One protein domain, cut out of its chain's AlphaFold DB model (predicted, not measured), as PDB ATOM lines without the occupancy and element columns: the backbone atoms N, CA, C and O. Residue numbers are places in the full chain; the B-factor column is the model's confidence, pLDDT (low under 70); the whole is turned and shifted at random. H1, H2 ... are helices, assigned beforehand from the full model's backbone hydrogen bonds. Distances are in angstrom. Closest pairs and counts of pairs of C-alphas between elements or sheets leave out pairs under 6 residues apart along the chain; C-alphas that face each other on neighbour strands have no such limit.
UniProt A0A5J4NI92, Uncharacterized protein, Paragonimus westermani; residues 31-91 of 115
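This is residues 31 to 91 of the 115 residues of an uncharacterized protein of Paragonimus westermani (UniProt A0A5J4NI92). One long, straight helix, H2, makes most of the length of this model, with the short helical turn H1 at its first end and, beyond its other end, a loop and a smaller helix, H3, that stands crosswise to it. The loop, residues 66 to 77, swings out to one side before H3 begins, and most of H2 stands free with no part packed beside it. The printed part has 61 residues with three named helices, in the order H1, H2, H3, and no named strand; the class is all helix. The whole is extended, with a radius of gyration of the C-alphas of 20.4 A and spans of 57 by 29 by 14 A.

H2, residues 39 to 65, is the longest helix, with 27 residues and 38.0 A from first to last C-alpha. It runs from C-alpha 39 at (32.598, 13.937, 43.393) to C-alpha 65 at (1.704, 16.795, 21.377). H1, residues 34 to 37, comes before it and measures 5.2 A from first to last C-alpha. H3, residues 78 to 87, measures 13.7 A and ends at C-alpha 87, at (-3.426, 9.274, 9.216).

H1 and H2 touch only at the corner by their link, and only just, with 3 pairs of C-alphas within 8 A. Their closest C-alphas are those of Phe 35 and Thr 42, 5.7 A apart, and H2 touches H1 with residues 41 to 42 alone. H3 touches no helix: it is apart from H2 and apart from H1. In H2 every O i to N i+4 pair is within hydrogen-bond range, in H3 4 of 6 are, and H1, with 4 residues, is too short for such a pair. Residues 46 to 62, which belong to H2, stand free, and so do residues 36 to 41, of which 39 to 41 belong to H2, and residues 84 to 91, of which 84 to 87 belong to H3.

The two C-alphas farthest apart are those of Asp 32 and Lys 91, at 60.0 A, and the outline is only just a rod. The printed part runs from residue 31 to residue 91 and has no cut. The link from H1 to H2 is tight, with 1 residue, and the link from H2 to H3 is long, with 12 residues. The mean pLDDT of the printed part is 75.9; it is 90 in H2 and 60 in H3. Residue 31 and residues 66 to 91 are under 70, a stretch of low confidence that includes the long link and H3.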
ATOM      1  N   LYS A  31      39.585  24.115  43.569       64.56
ATOM      2  CA  LYS A  31      39.905  23.184  44.659       64.56
ATOM      3  C   LYS A  31      39.092  23.428  45.934       64.56
ATOM      4  O   LYS A  31      38.875  22.486  46.689       64.56
ATOM      5  N   ASP A  32      38.615  24.653  46.139       71.94
ATOM      6  CA  ASP A  32      37.785  25.024  47.292       71.94
ATOM      7  C   ASP A  32      36.289  24.837  46.996       71.94
ATOM      8  O   ASP A  32      35.437  25.013  47.867       71.94
ATOM      9  N   ASN A  33      35.953  24.451  45.761       77.94
ATOM     10  CA  ASN A  33      34.584  24.204  45.350       77.94
ATOM     11  C   ASN A  33      34.110  22.862  45.928       77.94
ATOM     12  O   ASN A  33      34.620  21.797  45.571       77.94
ATOM     13  N   PHE A  34      33.102  22.909  46.802       78.88
ATOM     14  CA  PHE A  34      32.535  21.733  47.479       78.88
ATOM     15  C   PHE A  34      32.182  20.605  46.496       78.88
ATOM     16  O   PHE A  34      32.481  19.436  46.730       78.88
ATOM     17  N   PHE A  35      31.628  20.980  45.345       77.94
ATOM     18  CA  PHE A  35      31.238  20.080  44.265       77.94
ATOM     19  C   PHE A  35      32.414  19.323  43.625       77.94
ATOM     20  O   PHE A  35      32.269  18.166  43.234       77.94
ATOM     21  N   VAL A  36      33.596  19.938  43.556       78.06
ATOM     22  CA  VAL A  36      34.810  19.297  43.022       78.06
ATOM     23  C   VAL A  36      35.411  18.351  44.059       78.06
ATOM     24  O   VAL A  36      35.885  17.269  43.719       78.06
ATOM     25  N   LYS A  37      35.354  18.729  45.339       84.50
ATOM     26  CA  LYS A  37      35.880  17.921  46.445       84.50
ATOM     27  C   LYS A  37      35.022  16.686  46.739       84.50
ATOM     28  O   LYS A  37      35.553  15.649  47.127       84.50
ATOM     29  N   HIS A  38      33.710  16.784  46.534       87.81
ATOM     30  CA  HIS A  38      32.750  15.714  46.792       87.81
ATOM     31  C   HIS A  38      32.144  15.181  45.488       87.81
ATOM     32  O   HIS A  38      30.947  15.317  45.236       87.81
ATOM     33  N   TYR A  39      32.985  14.528  44.680       85.69
ATOM     34  CA  TYR A  39      32.598  13.937  43.393       85.69
ATOM     35  C   TYR A  39      31.369  12.996  43.448       85.69
ATOM     36  O   TYR A  39      30.512  13.082  42.570       85.69
ATOM     37  N   PRO A  40      31.188  12.137  44.475       90.12
ATOM     38  CA  PRO A  40      29.987  11.299  44.557       90.12
ATOM     39  C   PRO A  40      28.688  12.108  44.677       90.12
ATOM     40  O   PRO A  40      27.659  11.725  44.123       90.12
ATOM     41  N   VAL A  41      28.737  13.250  45.372       89.75
ATOM     42  CA  VAL A  41      27.574  14.127  45.565       89.75
ATOM     43  C   VAL A  41      27.221  14.829  44.257       89.75
ATOM     44  O   VAL A  41      26.052  14.868  43.887       89.75
ATOM     45  N   THR A  42      28.209  15.335  43.516       88.19
ATOM     46  CA  THR A  42      27.956  15.944  42.199       88.19
ATOM     47  C   THR A  42      27.432  14.952  41.183       88.19
ATOM     48  O   THR A  42      26.517  15.290  40.436       88.19
ATOM     49  N   TYR A  43      27.958  13.728  41.178       89.50
ATOM     50  CA  TYR A  43      27.468  12.665  40.310       89.50
ATOM     51  C   TYR A  43      25.993  12.333  40.586       89.50
ATOM     52  O   TYR A  43      25.188  12.281  39.655       89.50
ATOM     53  N   LEU A  44      25.610  12.197  41.861       93.19
ATOM     54  CA  LEU A  44      24.213  11.978  42.248       93.19
ATOM     55  C   LEU A  44      23.311  13.149  41.850       93.19
ATOM     56  O   LEU A  44      22.242  12.928  41.283       93.19
ATOM     57  N   VAL A  45      23.748  14.388  42.088       93.00
ATOM     58  CA  VAL A  45      23.005  15.589  41.673       93.00
ATOM     59  C   VAL A  45      22.817  15.618  40.157       93.00
ATOM     60  O   VAL A  45      21.734  15.965  39.691       93.00
ATOM     61  N   PHE A  46      23.826  15.215  39.383       94.06
ATOM     62  CA  PHE A  46      23.732  15.168  37.928       94.06
ATOM     63  C   PHE A  46      22.736  14.110  37.442       94.06
ATOM     64  O   PHE A  46      21.896  14.422  36.602       94.06
ATOM     65  N   ILE A  47      22.769  12.890  37.990       95.56
ATOM     66  CA  ILE A  47      21.811  11.835  37.614       95.56
ATOM     67  C   ILE A  47      20.386  12.241  37.978       95.56
ATOM     68  O   ILE A  47      19.485  12.162  37.143       95.56
ATOM     69  N   VAL A  48      20.179  12.682  39.220       96.00
ATOM     70  CA  VAL A  48      18.849  13.056  39.710       96.00
ATOM     71  C   VAL A  48      18.332  14.269  38.941       96.00
ATOM     72  O   VAL A  48      17.199  14.255  38.464       96.00
ATOM     73  N   GLY A  49      19.172  15.286  38.744       94.69
ATOM     74  CA  GLY A  49      18.843  16.460  37.941       94.69
ATOM     75  C   GLY A  49      18.514  16.101  36.492       94.69
ATOM     76  O   GLY A  49      17.521  16.584  35.953       94.69
ATOM     77  N   GLY A  50      19.286  15.205  35.874       95.50
ATOM     78  CA  GLY A  50      19.023  14.695  34.528       95.50
ATOM     79  C   GLY A  50      17.683  13.965  34.431       95.50
ATOM     80  O   GLY A  50      16.898  14.250  33.528       95.50
ATOM     81  N   GLY A  51      17.376  13.095  35.397       94.12
ATOM     82  CA  GLY A  51      16.093  12.391  35.471       94.12
ATOM     83  C   GLY A  51      14.903  13.339  35.636       94.12
ATOM     84  O   GLY A  51      13.911  13.212  34.920       94.12
ATOM     85  N   ILE A  52      15.022  14.336  36.515       95.81
ATOM     86  CA  ILE A  52      13.995  15.371  36.705       95.81
ATOM     87  C   ILE A  52      13.797  16.176  35.415       95.81
ATOM     88  O   ILE A  52      12.664  16.397  34.991       95.81
ATOM     89  N   THR A  53      14.890  16.579  34.762       95.50
ATOM     90  CA  THR A  53      14.836  17.348  33.512       95.50
ATOM     91  C   THR A  53      14.140  16.546  32.419       95.50
ATOM     92  O   THR A  53      13.226  17.058  31.781       95.50
ATOM     93  N   ALA A  54      14.498  15.268  32.258       93.25
ATOM     94  CA  ALA A  54      13.843  14.376  31.310       93.25
ATOM     95  C   ALA A  54      12.343  14.244  31.606       93.25
ATOM     96  O   ALA A  54      11.530  14.377  30.694       93.25
ATOM     97  N   LEU A  55      11.961  14.056  32.872       94.88
ATOM     98  CA  LEU A  55      10.558  13.949  33.271       94.88
ATOM     99  C   LEU A  55       9.764  15.212  32.917       94.88
ATOM    100  O   LEU A  55       8.674  15.107  32.358       94.88
ATOM    101  N   PHE A  56      10.319  16.401  33.163       95.81
ATOM    102  CA  PHE A  56       9.681  17.655  32.757       95.81
ATOM    103  C   PHE A  56       9.615  17.812  31.240       95.81
ATOM    104  O   PHE A  56       8.564  18.180  30.720       95.81
ATOM    105  N   THR A  57      10.693  17.508  30.515       93.56
ATOM    106  CA  THR A  57      10.708  17.582  29.049       93.56
ATOM    107  C   THR A  57       9.649  16.663  28.447       93.56
ATOM    108  O   THR A  57       8.835  17.120  27.649       93.56
ATOM    109  N   TYR A  58       9.595  15.398  28.865       87.94
ATOM    110  CA  TYR A  58       8.575  14.462  28.397       87.94
ATOM    111  C   TYR A  58       7.171  14.864  28.852       87.94
ATOM    112  O   TYR A  58       6.229  14.733  28.077       87.94
ATOM    113  N   GLY A  59       7.007  15.398  30.063       89.56
ATOM    114  CA  GLY A  59       5.724  15.927  30.529       89.56
ATOM    115  C   GLY A  59       5.207  17.063  29.643       89.56
ATOM    116  O   GLY A  59       4.054  17.040  29.217       89.56
ATOM    117  N   ILE A  60       6.074  18.018  29.296       86.69
ATOM    118  CA  ILE A  60       5.738  19.139  28.408       86.69
ATOM    119  C   ILE A  60       5.444  18.643  26.991       86.69
ATOM    120  O   ILE A  60       4.462  19.078  26.397       86.69
ATOM    121  N   LEU A  61       6.254  17.725  26.452       83.06
ATOM    122  CA  LEU A  61       6.022  17.157  25.122       83.06
ATOM    123  C   LEU A  61       4.691  16.412  25.058       83.06
ATOM    124  O   LEU A  61       3.932  16.630  24.123       83.06
ATOM    125  N   ASN A  62       4.366  15.608  26.071       80.25
ATOM    126  CA  ASN A  62       3.057  14.972  26.163       80.25
ATOM    127  C   ASN A  62       1.944  16.024  26.246       80.25
ATOM    128  O   ASN A  62       0.953  15.912  25.542       80.25
ATOM    129  N   LEU A  63       2.105  17.104  27.011       78.81
ATOM    130  CA  LEU A  63       1.091  18.162  27.067       78.81
ATOM    131  C   LEU A  63       0.920  18.909  25.726       78.81
ATOM    132  O   LEU A  63      -0.183  19.335  25.375       78.81
ATOM    133  N   ALA A  64       2.005  19.100  24.978       72.62
ATOM    134  CA  ALA A  64       2.011  19.830  23.712       72.62
ATOM    135  C   ALA A  64       1.538  18.977  22.524       72.62
ATOM    136  O   ALA A  64       0.850  19.484  21.636       72.62
ATOM    137  N   LEU A  65       1.901  17.697  22.511       70.31
ATOM    138  CA  LEU A  65       1.704  16.795  21.377       70.31
ATOM    139  C   LEU A  65       0.565  15.800  21.586       70.31
ATOM    140  O   LEU A  65       0.149  15.189  20.610       70.31
ATOM    141  N   ASN A  66       0.047  15.629  22.807       69.94
ATOM    142  CA  ASN A  66      -1.070  14.717  23.018       69.94
ATOM    143  C   ASN A  66      -2.340  15.285  22.344       69.94
ATOM    144  O   ASN A  66      -2.792  16.379  22.715       69.94
ATOM    145  N   PRO A  67      -2.899  14.570  21.350       64.94
ATOM    146  CA  PRO A  67      -4.100  14.990  20.635       64.94
ATOM    147  C   PRO A  67      -5.348  15.028  21.524       64.94
ATOM    148  O   PRO A  67      -6.259  15.808  21.251       64.94
ATOM    149  N   ASP A  68      -5.373  14.236  22.596       64.44
ATOM    150  CA  ASP A  68      -6.542  14.080  23.466       64.44
ATOM    151  C   ASP A  68      -6.681  15.225  24.478       64.44
ATOM    152  O   ASP A  68      -7.728  15.398  25.103       64.44
ATOM    153  N   ILE A  69      -5.634  16.037  24.652       67.56
ATOM    154  CA  ILE A  69      -5.649  17.141  25.609       67.56
ATOM    155  C   ILE A  69      -6.258  18.378  24.952       67.56
ATOM    156  O   ILE A  69      -5.676  19.006  24.061       67.56
ATOM    157  N   TYR A  70      -7.424  18.772  25.457       66.25
ATOM    158  CA  TYR A  70      -8.075  20.023  25.098       66.25
ATOM    159  C   TYR A  70      -7.458  21.192  25.875       66.25
ATOM    160  O   TYR A  70      -7.507  21.229  27.105       66.25
ATOM    161  N   LEU A  71      -6.885  22.168  25.162       68.19
ATOM    162  CA  LEU A  71      -6.479  23.440  25.761       68.19
ATOM    163  C   LEU A  71      -7.547  24.504  25.494       68.19
ATOM    164  O   LEU A  71      -8.002  24.617  24.357       68.19
ATOM    165  N   PRO A  72      -7.857  25.370  26.475       67.94
ATOM    166  CA  PRO A  72      -8.873  26.418  26.335       67.94
ATOM    167  C   PRO A  72      -8.536  27.481  25.271       67.94
ATOM    168  O   PRO A  72      -9.392  28.272  24.898       67.94
ATOM    169  N   THR A  73      -7.299  27.511  24.770       68.56
ATOM    170  CA  THR A  73      -6.868  28.384  23.666       68.56
ATOM    171  C   THR A  73      -7.125  27.790  22.279       68.56
ATOM    172  O   THR A  73      -6.945  28.481  21.275       68.56
ATOM    173  N   SER A  74      -7.518  26.518  22.193       64.75
ATOM    174  CA  SER A  74      -7.721  25.821  20.922       64.75
ATOM    175  C   SER A  74      -9.181  25.950  20.486       64.75
ATOM    176  O   SER A  74     -10.083  25.615  21.244       64.75
ATOM    177  N   LYS A  75      -9.422  26.439  19.261       66.56
ATOM    178  CA  LYS A  75     -10.782  26.580  18.698       66.56
ATOM    179  C   LYS A  75     -11.450  25.235  18.383       66.56
ATOM    180  O   LYS A  75     -12.668  25.171  18.307       66.56
ATOM    181  N   ILE A  76     -10.641  24.205  18.147       65.12
ATOM    182  CA  ILE A  76     -11.027  22.842  17.765       65.12
ATOM    183  C   ILE A  76     -10.122  21.905  18.581       65.12
ATOM    184  O   ILE A  76      -8.955  22.258  18.807       65.12
ATOM    185  N   PRO A  77     -10.611  20.752  19.069       66.25
ATOM    186  CA  PRO A  77      -9.757  19.802  19.762       66.25
ATOM    187  C   PRO A  77      -8.640  19.289  18.851       66.25
ATOM    188  O   PRO A  77      -8.790  19.096  17.645       66.25
ATOM    189  N   ARG A  78      -7.463  19.113  19.451       63.56
ATOM    190  CA  ARG A  78      -6.237  18.780  18.721       63.56
ATOM    191  C   ARG A  78      -6.304  17.418  18.045       63.56
ATOM    192  O   ARG A  78      -5.631  17.239  17.036       63.56
ATOM    193  N   ASN A  79      -7.108  16.490  18.559       64.94
ATOM    194  CA  ASN A  79      -7.342  15.189  17.942       64.94
ATOM    195  C   ASN A  79      -7.767  15.309  16.479       64.94
ATOM    196  O   ASN A  79      -7.259  14.565  15.653       64.94
ATOM    197  N   GLU A  80      -8.576  16.298  16.112       65.00
ATOM    198  CA  GLU A  80      -9.001  16.497  14.728       65.00
ATOM    199  C   GLU A  80      -7.922  17.103  13.844       65.00
ATOM    200  O   GLU A  80      -7.813  16.751  12.667       65.00
ATOM    201  N   TYR A  81      -7.106  17.990  14.415       62.09
ATOM    202  CA  TYR A  81      -5.972  18.595  13.725       62.09
ATOM    203  C   TYR A  81      -4.868  17.562  13.457       62.09
ATOM    204  O   TYR A  81      -4.332  17.480  12.350       62.09
ATOM    205  N   TYR A  82      -4.566  16.728  14.454       58.44
ATOM    206  CA  TYR A  82      -3.547  15.685  14.374       58.44
ATOM    207  C   TYR A  82      -4.021  14.425  13.660       58.44
ATOM    208  O   TYR A  82      -3.188  13.736  13.088       58.44
ATOM    209  N   PHE A  83      -5.321  14.130  13.614       62.22
ATOM    210  CA  PHE A  83      -5.854  13.025  12.815       62.22
ATOM    211  C   PHE A  83      -5.449  13.167  11.344       62.22
ATOM    212  O   PHE A  83      -4.945  12.220  10.744       62.22
ATOM    213  N   ASN A  84      -5.546  14.384  10.799       56.72
ATOM    214  CA  ASN A  84      -5.081  14.674   9.447       56.72
ATOM    215  C   ASN A  84      -3.555  14.516   9.299       56.72
ATOM    216  O   ASN A  84      -3.084  14.122   8.246       56.72
ATOM    217  N   GLN A  85      -2.755  14.750  10.338       59.12
ATOM    218  CA  GLN A  85      -1.296  14.576  10.266       59.12
ATOM    219  C   GLN A  85      -0.805  13.156  10.589       59.12
ATOM    220  O   GLN A  85       0.243  12.763  10.100       59.12
ATOM    221  N   LEU A  86      -1.508  12.365  11.396       57.25
ATOM    222  CA  LEU A  86      -1.099  10.999  11.749       57.25
ATOM    223  C   LEU A  86      -1.622   9.970  10.745       57.25
ATOM    224  O   LEU A  86      -0.888   9.053  10.392       57.25
ATOM    225  N   TYR A  87      -2.846  10.151  10.240       51.41
ATOM    226  CA  TYR A  87      -3.426   9.274   9.216       51.41
ATOM    227  C   TYR A  87      -3.185   9.785   7.789       51.41
ATOM    228  O   TYR A  87      -3.139   8.986   6.860       51.41
ATOM    229  N   PHE A  88      -2.969  11.095   7.602       50.81
ATOM    230  CA  PHE A  88      -2.729  11.710   6.287       50.81
ATOM    231  C   PHE A  88      -1.438  12.545   6.239       50.81
ATOM    232  O   PHE A  88      -1.242  13.338   5.322       50.81
ATOM    233  N   GLY A  89      -0.518  12.363   7.198       46.25
ATOM    234  CA  GLY A  89       0.807  13.015   7.218       46.25
ATOM    235  C   GLY A  89       1.776  12.539   6.150       46.25
ATOM    236  O   GLY A  89       2.946  12.912   6.147       46.25
ATOM    237  N   SER A  90       1.299  11.728   5.227       45.97
ATOM    238  CA  SER A  90       1.964  11.510   3.968       45.97
ATOM    239  C   SER A  90       1.128  12.266   2.933       45.97
ATOM    240  O   SER A  90      -0.096  12.172   2.957       45.97
ATOM    241  N   LYS A  91       1.793  13.096   2.113       48.97
ATOM    242  CA  LYS A  91       1.265  13.888   0.979       48.97
ATOM    243  C   LYS A  91      -0.104  13.393   0.473       48.97
ATOM    244  O   LYS A  91      -0.250  12.179   0.346       48.97
TER     245      LYS A  91